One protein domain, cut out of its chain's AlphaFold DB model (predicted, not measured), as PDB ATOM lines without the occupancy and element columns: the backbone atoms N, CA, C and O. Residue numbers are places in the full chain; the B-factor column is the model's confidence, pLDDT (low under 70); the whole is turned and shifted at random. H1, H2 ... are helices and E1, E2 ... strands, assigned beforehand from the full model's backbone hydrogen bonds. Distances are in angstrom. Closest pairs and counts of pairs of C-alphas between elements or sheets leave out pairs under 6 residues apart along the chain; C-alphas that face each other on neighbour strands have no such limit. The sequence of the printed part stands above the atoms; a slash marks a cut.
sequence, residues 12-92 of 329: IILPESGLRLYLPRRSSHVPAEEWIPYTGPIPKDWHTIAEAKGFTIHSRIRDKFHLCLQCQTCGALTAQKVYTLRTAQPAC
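What this domain is: This is residues 12 to 92 of the 329 residues of an uncharacterized protein of Donghicola tyrosinivorans (UniProt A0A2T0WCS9). A small, strongly twisted sheet of four strands has two short helices, H1 and H2, beside its strands and meeting each other at a steep angle. Strands E3 and E4 lie nearest the middle, and the long link of residues 23 to 43 runs round the outside from edge strand E1 to H1. The printed part has 81 residues, in the order E1 H1 E2 E3 E4 H2; the mixed sheet runs E1 E4 E3 E2. The class is mixed, helices and strands, with under half of the residues in named elements. It is compact, with a radius of gyration of the C-alphas of 11.6 A and spans of 30 by 26 by 23 A.

How they stand to each other: Look first at E2, residues 55 to 60, E3, residues 66 to 71, and E4, residues 77 to 81: a meander, each strand the antiparallel neighbour of the one before, in two hairpins. N 58 and O 68 are 2.9 A apart, and N 67 and O 80 2.8 A, within hydrogen-bond range. E1, residues 20 to 22, is parallel to E4, with N 22 and O 77 at 2.9 A. H1, residues 44 to 52, stands at the sheet's level, height 3.0 A; its closest C-alphas with E2 are Ala 50 and Thr 56, 5.7 A. E1, H1 and E2 form a split strand-helix-strand unit, two strands of one sheet with a helix between them along the chain and with E4 and E3 between them in the sheet, its crossover right-handed. H2, residues 82 to 87, is on the sheet but over none of its strands. H1 and H2 touch, closest at C-alphas Ala 50 and Leu 85, 6.7 A, a steep tilt of 61 degrees, the same way. In both helices every O i to N i+4 pair is within hydrogen-bond range.

Where its parts are: Find C-alpha 20 at (8.291, -1.005, -43.481), where E1 begins. H1 starts at C-alpha 44, (-15.097, 3.115, -51.690), and is 12.8 A long; E2 is 13.8 A, E3 15.4 A and E4 13.3 A. H2 ends at C-alpha 87, (-10.538, 15.913, -42.658).

The domain as a whole: The C-alphas farthest apart are those of His 29 and Lys 44, 30.8 A. The printed part has no cut, E1 to H1 is the long link, and no printed residue is under 70 in pLDDT.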
ATOM      1  N   ILE A  12       8.179   0.476 -38.195       89.44
ATOM      2  CA  ILE A  12       8.160  -0.924 -37.770       89.44
ATOM      3  C   ILE A  12       8.111  -1.831 -38.999       89.44
ATOM      4  O   ILE A  12       7.838  -1.370 -40.109       89.44
ATOM      5  N   ILE A  13       8.377  -3.116 -38.798       87.56
ATOM      6  CA  ILE A  13       8.165  -4.137 -39.822       87.56
ATOM      7  C   ILE A  13       6.804  -4.773 -39.570       87.56
ATOM      8  O   ILE A  13       6.558  -5.274 -38.476       87.56
ATOM      9  N   LEU A  14       5.929  -4.727 -40.572       82.31
ATOM     10  CA  LEU A  14       4.638  -5.404 -40.518       82.31
ATOM     11  C   LEU A  14       4.859  -6.925 -40.485       82.31
ATOM     12  O   LEU A  14       5.477  -7.443 -41.423       82.31
ATOM     13  N   PRO A  15       4.377  -7.644 -39.455       76.06
ATOM     14  CA  PRO A  15       4.625  -9.079 -39.304       76.06
ATOM     15  C   PRO A  15       4.161  -9.912 -40.505       76.06
ATOM     16  O   PRO A  15       4.813 -10.882 -40.876       76.06
ATOM     17  N   GLU A  16       3.048  -9.528 -41.125       76.31
ATOM     18  CA  GLU A  16       2.402 -10.277 -42.201       76.31
ATOM     19  C   GLU A  16       3.062 -10.107 -43.575       76.31
ATOM     20  O   GLU A  16       2.944 -10.986 -44.424       76.31
ATOM     21  N   SER A  17       3.732  -8.977 -43.817       79.25
ATOM     22  CA  SER A  17       4.246  -8.613 -45.147       79.25
ATOM     23  C   SER A  17       5.754  -8.376 -45.184       79.25
ATOM     24  O   SER A  17       6.336  -8.309 -46.264       79.25
ATOM     25  N   GLY A  18       6.399  -8.195 -44.028       84.19
ATOM     26  CA  GLY A  18       7.800  -7.781 -43.945       84.19
ATOM     27  C   GLY A  18       8.052  -6.337 -44.403       84.19
ATOM     28  O   GLY A  18       9.202  -5.897 -44.453       84.19
ATOM     29  N   LEU A  19       7.003  -5.576 -44.736       87.81
ATOM     30  CA  LEU A  19       7.127  -4.209 -45.235       87.81
ATOM     31  C   LEU A  19       7.349  -3.205 -44.099       87.81
ATOM     32  O   LEU A  19       6.851  -3.365 -42.983       87.81
ATOM     33  N   ARG A  20       8.075  -2.124 -44.407       92.69
ATOM     34  CA  ARG A  20       8.291  -1.005 -43.481       92.69
ATOM     35  C   ARG A  20       7.048  -0.126 -43.411       92.69
ATOM     36  O   ARG A  20       6.707   0.534 -44.392       92.69
ATOM     37  N   LEU A  21       6.431  -0.058 -42.236       93.31
ATOM     38  CA  LEU A  21       5.357   0.876 -41.921       93.31
ATOM     39  C   LEU A  21       5.914   2.047 -41.112       93.31
ATOM     40  O   LEU A  21       6.293   1.883 -39.953       93.31
ATOM     41  N   TYR A  22       5.930   3.239 -41.704       93.44
ATOM     42  CA  TYR A  22       6.406   4.448 -41.044       93.44
ATOM     43  C   TYR A  22       5.329   5.059 -40.139       93.44
ATOM     44  O   TYR A  22       4.205   5.347 -40.575       93.44
ATOM     45  N   LEU A  23       5.686   5.302 -38.879       91.44
ATOM     46  CA  LEU A  23       4.755   5.700 -37.828       91.44
ATOM     47  C   LEU A  23       4.814   7.212 -37.550       91.44
ATOM     48  O   LEU A  23       5.891   7.778 -37.334       91.44
ATOM     49  N   PRO A  24       3.664   7.906 -37.479       88.25
ATOM     50  CA  PRO A  24       3.632   9.279 -36.995       88.25
ATOM     51  C   PRO A  24       4.213   9.371 -35.581       88.25
ATOM     52  O   PRO A  24       4.001   8.482 -34.761       88.25
ATOM     53  N   ARG A  25       4.859  10.496 -35.237       82.81
ATOM     54  CA  ARG A  25       5.469  10.708 -33.903       82.81
ATOM     55  C   ARG A  25       4.503  10.415 -32.749       82.81
ATOM     56  O   ARG A  25       4.898   9.884 -31.726       82.81
ATOM     57  N   ARG A  26       3.222  10.769 -32.900       83.75
ATOM     58  CA  ARG A  26       2.209  10.549 -31.850       83.75
ATOM     59  C   ARG A  26       1.851   9.076 -31.647       83.75
ATOM     60  O   ARG A  26       1.176   8.765 -30.679       83.75
ATOM     61  N   SER A  27       2.294   8.203 -32.539       86.94
ATOM     62  CA  SER A  27       2.006   6.775 -32.550       86.94
ATOM     63  C   SER A  27       3.271   5.930 -32.369       86.94
ATOM     64  O   SER A  27       3.177   4.713 -32.387       86.94
ATOM     65  N   SER A  28       4.442   6.545 -32.158       79.62
ATOM     66  CA  SER A  28       5.716   5.826 -32.003       79.62
ATOM     67  C   SER A  28       5.876   5.121 -30.652       79.62
ATOM     68  O   SER A  28       6.800   4.340 -30.486       79.62
ATOM     69  N   HIS A  29       5.019   5.427 -29.675       83.19
ATOM     70  CA  HIS A  29       4.979   4.735 -28.381       83.19
ATOM     71  C   HIS A  29       4.179   3.428 -28.439       83.19
ATOM     72  O   HIS A  29       4.162   2.684 -27.466       83.19
ATOM     73  N   VAL A  30       3.461   3.193 -29.541       86.81
ATOM     74  CA  VAL A  30       2.624   2.012 -29.721       86.81
ATOM     75  C   VAL A  30       3.535   0.838 -30.091       86.81
ATOM     76  O   VAL A  30       4.261   0.964 -31.085       86.81
ATOM     77  N   PRO A  31       3.507  -0.273 -29.337       84.88
ATOM     78  CA  PRO A  31       4.303  -1.459 -29.629       84.88
ATOM     79  C   PRO A  31       4.045  -2.010 -31.036       84.88
ATOM     80  O   PRO A  31       2.944  -1.877 -31.576       84.88
ATOM     81  N   ALA A  32       5.061  -2.624 -31.645       84.25
ATOM     82  CA  ALA A  32       4.984  -3.116 -33.023       84.25
ATOM     83  C   ALA A  32       3.888  -4.184 -33.193       84.25
ATOM     84  O   ALA A  32       3.194  -4.204 -34.206       84.25
ATOM     85  N   GLU A  33       3.689  -5.011 -32.169       85.69
ATOM     86  CA  GLU A  33       2.687  -6.071 -32.086       85.69
ATOM     87  C   GLU A  33       1.233  -5.577 -32.115       85.69
ATOM     88  O   GLU A  33       0.340  -6.346 -32.459       85.69
ATOM     89  N   GLU A  34       0.967  -4.301 -31.810       89.06
ATOM     90  CA  GLU A  34      -0.381  -3.730 -31.943       89.06
ATOM     91  C   GLU A  34      -0.732  -3.377 -33.396       89.06
ATOM     92  O   GLU A  34      -1.903  -3.174 -33.723       89.06
ATOM     93  N   TRP A  35       0.251  -3.281 -34.292       89.38
ATOM     94  CA  TRP A  35       0.040  -2.874 -35.683       89.38
ATOM     95  C   TRP A  35      -0.291  -4.058 -36.589       89.38
ATOM     96  O   TRP A  35       0.339  -4.271 -37.620       89.38
ATOM     97  N   ILE A  36      -1.313  -4.809 -36.199       89.69
ATOM     98  CA  ILE A  36      -1.818  -5.972 -36.932       89.69
ATOM     99  C   ILE A  36      -2.898  -5.571 -37.950       89.69
ATOM    100  O   ILE A  36      -3.559  -4.543 -37.768       89.69
ATOM    101  N   PRO A  37      -3.137  -6.363 -39.009       90.56
ATOM    102  CA  PRO A  37      -4.262  -6.149 -39.914       90.56
ATOM    103  C   PRO A  37      -5.605  -6.123 -39.177       90.56
ATOM    104  O   PRO A  37      -5.886  -6.977 -38.338       90.56
ATOM    105  N   TYR A  38      -6.463  -5.164 -39.522       91.56
ATOM    106  CA  TYR A  38      -7.832  -5.099 -39.013       91.56
ATOM    107  C   TYR A  38      -8.820  -5.550 -40.091       91.56
ATOM    108  O   TYR A  38      -8.955  -4.916 -41.142       91.56
ATOM    109  N   THR A  39      -9.547  -6.630 -39.809       88.06
ATOM    110  CA  THR A  39     -10.524  -7.242 -40.714       88.06
ATOM    111  C   THR A  39     -11.810  -6.417 -40.731       88.06
ATOM    112  O   THR A  39     -12.724  -6.611 -39.934       88.06
ATOM    113  N   GLY A  40     -11.882  -5.443 -41.634       88.88
ATOM    114  CA  GLY A  40     -13.088  -4.654 -41.851       88.88
ATOM    115  C   GLY A  40     -13.111  -4.044 -43.248       88.88
ATOM    116  O   GLY A  40     -12.049  -3.785 -43.816       88.88
ATOM    117  N   PRO A  41     -14.301  -3.793 -43.818       92.81
ATOM    118  CA  PRO A  41     -14.402  -3.215 -45.147       92.81
ATOM    119  C   PRO A  41     -13.815  -1.798 -45.176       92.81
ATOM    120  O   PRO A  41     -13.924  -1.016 -44.220       92.81
ATOM    121  N   ILE A  42     -13.193  -1.456 -46.300       94.88
ATOM    122  CA  ILE A  42     -12.716  -0.106 -46.595       94.88
ATOM    123  C   ILE A  42     -13.749   0.528 -47.536       94.88
ATOM    124  O   ILE A  42     -13.934   0.030 -48.645       94.88
ATOM    125  N   PRO A  43     -14.490   1.563 -47.100       94.56
ATOM    126  CA  PRO A  43     -15.474   2.230 -47.949       94.56
ATOM    127  C   PRO A  43     -14.850   2.765 -49.243       94.56
ATOM    128  O   PRO A  43     -13.763   3.342 -49.203       94.56
ATOM    129  N   LYS A  44     -15.562   2.637 -50.372       94.69
ATOM    130  CA  LYS A  44     -15.097   3.115 -51.690       94.69
ATOM    131  C   LYS A  44     -14.711   4.596 -51.665       94.69
ATOM    132  O   LYS A  44     -13.636   4.945 -52.134       94.69
ATOM    133  N   ASP A  45     -15.515   5.431 -51.011       96.38
ATOM    134  CA  ASP A  45     -15.245   6.868 -50.888       96.38
ATOM    135  C   ASP A  45     -13.895   7.168 -50.220       96.38
ATOM    136  O   ASP A  45     -13.277   8.193 -50.497       96.38
ATOM    137  N   TRP A  46     -13.399   6.288 -49.341       97.06
ATOM    138  CA  TRP A  46     -12.093   6.489 -48.711       97.06
ATOM    139  C   TRP A  46     -10.950   6.285 -49.699       97.06
ATOM    140  O   TRP A  46      -9.960   7.007 -49.600       97.06
ATOM    141  N   HIS A  47     -11.087   5.357 -50.650       97.00
ATOM    142  CA  HIS A  47     -10.113   5.193 -51.730       97.00
ATOM    143  C   HIS A  47     -10.044   6.464 -52.578       97.00
ATOM    144  O   HIS A  47      -8.957   7.013 -52.735       97.00
ATOM    145  N   THR A  48     -11.194   7.011 -52.985       97.44
ATOM    146  CA  THR A  48     -11.263   8.276 -53.734       97.44
ATOM    147  C   THR A  48     -10.601   9.433 -52.977       97.44
ATOM    148  O   THR A  48      -9.827  10.195 -53.552       97.44
ATOM    149  N   ILE A  49     -10.858   9.561 -51.666       97.69
ATOM    150  CA  ILE A  49     -10.233  10.604 -50.832       97.69
ATOM    151  C   ILE A  49      -8.717  10.396 -50.717       97.69
ATOM    152  O   ILE A  49      -7.969  11.373 -50.733       97.69
ATOM    153  N   ALA A  50      -8.254   9.153 -50.560       97.62
ATOM    154  CA  ALA A  50      -6.828   8.852 -50.473       97.62
ATOM    155  C   ALA A  50      -6.113   9.203 -51.777       97.62
ATOM    156  O   ALA A  50      -5.104   9.910 -51.733       97.62
ATOM    157  N   GLU A  51      -6.672   8.789 -52.916       97.62
ATOM    158  CA  GLU A  51      -6.103   9.039 -54.240       97.62
ATOM    159  C   GLU A  51      -5.995  10.535 -54.522       97.62
ATOM    160  O   GLU A  51      -4.918  11.015 -54.869       97.62
ATOM    161  N   ALA A  52      -7.059  11.300 -54.248       97.50
ATOM    162  CA  ALA A  52      -7.051  12.757 -54.377       97.50
ATOM    163  C   ALA A  52      -5.986  13.445 -53.498       97.50
ATOM    164  O   ALA A  52      -5.573  14.568 -53.783       97.50
ATOM    165  N   LYS A  53      -5.533  12.782 -52.427       97.94
ATOM    166  CA  LYS A  53      -4.501  13.277 -51.503       97.94
ATOM    167  C   LYS A  53      -3.111  12.693 -51.774       97.94
ATOM    168  O   LYS A  53      -2.206  12.951 -50.981       97.94
ATOM    169  N   GLY A  54      -2.931  11.934 -52.858       97.81
ATOM    170  CA  GLY A  54      -1.646  11.344 -53.249       97.81
ATOM    171  C   GLY A  54      -1.302  10.037 -52.525       97.81
ATOM    172  O   GLY A  54      -0.124   9.715 -52.340       97.81
ATOM    173  N   PHE A  55      -2.311   9.290 -52.075       98.19
ATOM    174  CA  PHE A  55      -2.143   8.012 -51.384       98.19
ATOM    175  C   PHE A  55      -3.040   6.925 -51.974       98.19
ATOM    176  O   PHE A  55      -4.129   7.192 -52.464       98.19
ATOM    177  N   THR A  56      -2.630   5.669 -51.850       97.81
ATOM    178  CA  THR A  56      -3.526   4.514 -51.993       97.81
ATOM    179  C   THR A  56      -3.726   3.866 -50.624       97.81
ATOM    180  O   THR A  56      -2.837   3.891 -49.770       97.81
ATOM    181  N   ILE A  57      -4.918   3.326 -50.357       96.94
ATOM    182  CA  ILE A  57      -5.157   2.589 -49.109       96.94
ATOM    183  C   ILE A  57      -4.675   1.157 -49.306       96.94
ATOM    184  O   ILE A  57      -5.254   0.421 -50.101       96.94
ATOM    185  N   HIS A  58      -3.645   0.765 -48.559       94.38
ATOM    186  CA  HIS A  58      -3.117  -0.595 -48.576       94.38
ATOM    187  C   HIS A  58      -3.985  -1.534 -47.727       94.38
ATOM    188  O   HIS A  58      -4.388  -2.603 -48.174       94.38
ATOM    189  N   SER A  59      -4.290  -1.138 -46.489       93.38
ATOM    190  CA  SER A  59      -5.085  -1.946 -45.554       93.38
ATOM    191  C   SER A  59      -5.611  -1.116 -44.379       93.38
ATOM    192  O   SER A  59      -5.195   0.023 -44.154       93.38
ATOM    193  N   ARG A  60      -6.528  -1.692 -43.595       94.75
ATOM    194  CA  ARG A  60      -6.801  -1.246 -42.221       94.75
ATOM    195  C   ARG A  60      -5.849  -1.966 -41.272       94.75
ATOM    196  O   ARG A  60      -5.580  -3.151 -41.453       94.75
ATOM    197  N   ILE A  61      -5.360  -1.251 -40.268       93.50
ATOM    198  CA  ILE A  61      -4.366  -1.752 -39.309       93.50
ATOM    199  C   ILE A  61      -4.752  -1.323 -37.900       93.50
ATOM    200  O   ILE A  61      -5.450  -0.325 -37.760       93.50
ATOM    201  N   ARG A  62      -4.261  -2.024 -36.878       92.25
ATOM    202  CA  ARG A  62      -4.444  -1.768 -35.442       92.25
ATOM    203  C   ARG A  62      -5.888  -1.837 -34.943       92.25
ATOM    204  O   ARG A  62      -6.215  -2.655 -34.096       92.25
ATOM    205  N   ASP A  63      -6.760  -0.971 -35.445       93.38
ATOM    206  CA  ASP A  63      -8.165  -0.886 -35.066       93.38
ATOM    207  C   ASP A  63      -9.019  -0.298 -36.210       93.38
ATOM    208  O   ASP A  63      -8.547   0.020 -37.305       93.38
ATOM    209  N   LYS A  64     -10.317  -0.097 -35.954       93.44
ATOM    210  CA  LYS A  64     -11.261   0.457 -36.939       93.44
ATOM    211  C   LYS A  64     -10.979   1.909 -37.364       93.44
ATOM    212  O   LYS A  64     -11.632   2.395 -38.292       93.44
ATOM    213  N   PHE A  65     -10.074   2.610 -36.688       94.69
ATOM    214  CA  PHE A  65      -9.745   4.017 -36.892       94.69
ATOM    215  C   PHE A  65      -8.387   4.243 -37.552       94.69
ATOM    216  O   PHE A  65      -8.082   5.406 -37.826       94.69
ATOM    217  N   HIS A  66      -7.588   3.210 -37.833       95.31
ATOM    218  CA  HIS A  66      -6.275   3.366 -38.459       95.31
ATOM    219  C   HIS A  66      -6.195   2.677 -39.831       95.31
ATOM    220  O   HIS A  66      -6.755   1.609 -40.078       95.31
ATOM    221  N   LEU A  67      -5.498   3.344 -40.745       95.88
ATOM    222  CA  LEU A  67      -5.235   2.918 -42.111       95.88
ATOM    223  C   LEU A  67      -3.731   2.847 -42.340       95.88
ATOM    224  O   LEU A  67      -2.978   3.706 -41.877       95.88
ATOM    225  N   CYS A  68      -3.329   1.849 -43.111       95.25
ATOM    226  CA  CYS A  68      -2.053   1.809 -43.792       95.25
ATOM    227  C   CYS A  68      -2.228   2.500 -45.147       95.25
ATOM    228  O   CYS A  68      -2.949   2.001 -46.016       95.25
ATOM    229  N   LEU A  69      -1.613   3.669 -45.307       97.06
ATOM    230  CA  LEU A  69      -1.605   4.406 -46.566       97.06
ATOM    231  C   LEU A  69      -0.269   4.197 -47.267       97.06
ATOM    232  O   LEU A  69       0.781   4.364 -46.651       97.06
ATOM    233  N   GLN A  70      -0.302   3.898 -48.556       97.50
ATOM    234  CA  GLN A  70       0.875   3.887 -49.409       97.50
ATOM    235  C   GLN A  70       0.996   5.239 -50.112       97.50
ATOM    236  O   GLN A  70       0.053   5.717 -50.739       97.50
ATOM    237  N   CYS A  71       2.149   5.888 -49.976       97.81
ATOM    238  CA  CYS A  71       2.406   7.169 -50.626       97.81
ATOM    239  C   CYS A  71       2.674   6.970 -52.119       97.81
ATOM    240  O   CYS A  71       3.548   6.187 -52.479       97.81
ATOM    241  N   GLN A  72       1.990   7.719 -52.984       97.75
ATOM    242  CA  GLN A  72       2.211   7.636 -54.433       97.75
ATOM    243  C   GLN A  72       3.545   8.267 -54.870       97.75
ATOM    244  O   GLN A  72       4.056   7.937 -55.933       97.75
ATOM    245  N   THR A  73       4.141   9.141 -54.050       96.50
ATOM    246  CA  THR A  73       5.427   9.790 -54.357       96.50
ATOM    247  C   THR A  73       6.628   8.887 -54.078       96.50
ATOM    248  O   THR A  73       7.521   8.787 -54.909       96.50
ATOM    249  N   CYS A  74       6.681   8.247 -52.904       95.19
ATOM    250  CA  CYS A  74       7.842   7.445 -52.485       95.19
ATOM    251  C   CYS A  74       7.559   5.941 -52.368       95.19
ATOM    252  O   CYS A  74       8.464   5.176 -52.046       95.19
ATOM    253  N   GLY A  75       6.310   5.507 -52.551       95.69
ATOM    254  CA  GLY A  75       5.891   4.106 -52.443       95.69
ATOM    255  C   GLY A  75       5.839   3.542 -51.018       95.69
ATOM    256  O   GLY A  75       5.376   2.418 -50.833       95.69
ATOM    257  N   ALA A  76       6.290   4.291 -50.006       95.44
ATOM    258  CA  ALA A  76       6.363   3.812 -48.630       95.44
ATOM    259  C   ALA A  76       4.994   3.775 -47.937       95.44
ATOM    260  O   ALA A  76       4.109   4.595 -48.209       95.44
ATOM    261  N   LEU A  77       4.862   2.857 -46.978       95.94
ATOM    262  CA  LEU A  77       3.677   2.721 -46.141       95.94
ATOM    263  C   LEU A  77       3.749   3.649 -44.926       95.94
ATOM    264  O   LEU A  77       4.791   3.773 -44.279       95.94
ATOM    265  N   THR A  78       2.631   4.274 -44.571       95.38
ATOM    266  CA  THR A  78       2.507   5.101 -43.370       95.38
ATOM    267  C   THR A  78       1.187   4.862 -42.646       95.38
ATOM    268  O   THR A  78       0.129   4.734 -43.265       95.38
ATOM    269  N   ALA A  79       1.244   4.810 -41.315       95.06
ATOM    270  CA  ALA A  79       0.060   4.652 -40.483       95.06
ATOM    271  C   ALA A  79      -0.651   5.996 -40.296       95.06
ATOM    272  O   ALA A  79      -0.041   6.968 -39.852       95.06
ATOM    273  N   GLN A  80      -1.948   6.065 -40.584       95.75
ATOM    274  CA  GLN A  80      -2.744   7.283 -40.423       95.75
ATOM    275  C   GLN A  80      -4.113   6.979 -39.833       95.75
ATOM    276  O   GLN A  80      -4.692   5.922 -40.069       95.75
ATOM    277  N   LYS A  81      -4.669   7.926 -39.073       95.25
ATOM    278  CA  LYS A  81      -6.060   7.807 -38.627       95.25
ATOM    279  C   LYS A  81      -7.001   8.037 -39.808       95.25
ATOM    280  O   LYS A  81      -6.802   8.968 -40.586       95.25
ATOM    281  N   VAL A  82      -8.088   7.273 -39.868       95.75
ATOM    282  CA  VAL A  82      -9.214   7.478 -40.795       95.75
ATOM    283  C   VAL A  82      -9.712   8.920 -40.725       95.75
ATOM    284  O   VAL A  82      -9.994   9.533 -41.750       95.75
ATOM    285  N   TYR A  83      -9.796   9.482 -39.517       95.62
ATOM    286  CA  TYR A  83     -10.179  10.880 -39.329       95.62
ATOM    287  C   TYR A  83      -9.242  11.827 -40.090       95.62
ATOM    288  O   TYR A  83      -9.729  12.642 -40.864       95.62
ATOM    289  N   THR A  84      -7.919  11.658 -39.959       95.69
ATOM    290  CA  THR A  84      -6.921  12.459 -40.687       95.69
ATOM    291  C   THR A  84      -7.107  12.343 -42.194       95.69
ATOM    292  O   THR A  84      -7.117  13.365 -42.870       95.69
ATOM    293  N   LEU A  85      -7.310  11.128 -42.718       96.50
ATOM    294  CA  LEU A  85      -7.594  10.928 -44.142       96.50
ATOM    295  C   LEU A  85      -8.817  11.732 -44.588       96.50
ATOM    296  O   LEU A  85      -8.797  12.328 -45.658       96.50
ATOM    297  N   ARG A  86      -9.878  11.769 -43.783       96.62
ATOM    298  CA  ARG A  86     -11.138  12.419 -44.156       96.62
ATOM    299  C   ARG A  86     -11.094  13.940 -44.026       96.62
ATOM    300  O   ARG A  86     -11.672  14.614 -44.868       96.62
ATOM    301  N   THR A  87     -10.415  14.486 -43.018       96.56
ATOM    302  CA  THR A  87     -10.538  15.913 -42.658       96.56
ATOM    303  C   THR A  87      -9.287  16.753 -42.906       96.56
ATOM    304  O   THR A  87      -9.382  17.974 -42.904       96.56
ATOM    305  N   ALA A  88      -8.125  16.140 -43.139       95.31
ATOM    306  CA  ALA A  88      -6.852  16.844 -43.294       95.31
ATOM    307  C   ALA A  88      -5.984  16.213 -44.394       95.31
ATOM    308  O   ALA A  88      -6.376  15.219 -45.002       95.31
ATOM    309  N   GLN A  89      -4.809  16.783 -44.663       95.50
ATOM    310  CA  GLN A  89      -3.813  16.173 -45.545       95.50
ATOM    311  C   GLN A  89      -2.956  15.176 -44.743       95.50
ATOM    312  O   GLN A  89      -2.233  15.601 -43.834       95.50
ATOM    313  N   PRO A  90      -3.002  13.861 -45.035       94.75
ATOM    314  CA  PRO A  90      -2.090  12.909 -44.423       94.75
ATOM    315  C   PRO A  90      -0.644  13.231 -44.791       94.75
ATOM    316  O   PRO A  90      -0.321  13.520 -45.942       94.75
ATOM    317  N   ALA A  91       0.241  13.149 -43.804       93.31
ATOM    318  CA  ALA A  91       1.668  13.293 -44.032       93.31
ATOM    319  C   ALA A  91       2.307  11.926 -44.296       93.31
ATOM    320  O   ALA A  91       2.140  10.999 -43.501       93.31
ATOM    321  N   CYS A  92       3.107  11.814 -45.358       95.00
ATOM    322  CA  CYS A  92       3.973  10.653 -45.529       95.00
ATOM    323  C   CYS A  92       5.168  10.763 -44.576       95.00
ATOM    324  O   CYS A  92       6.051  11.603 -44.762       95.00
TER     325      CYS A  92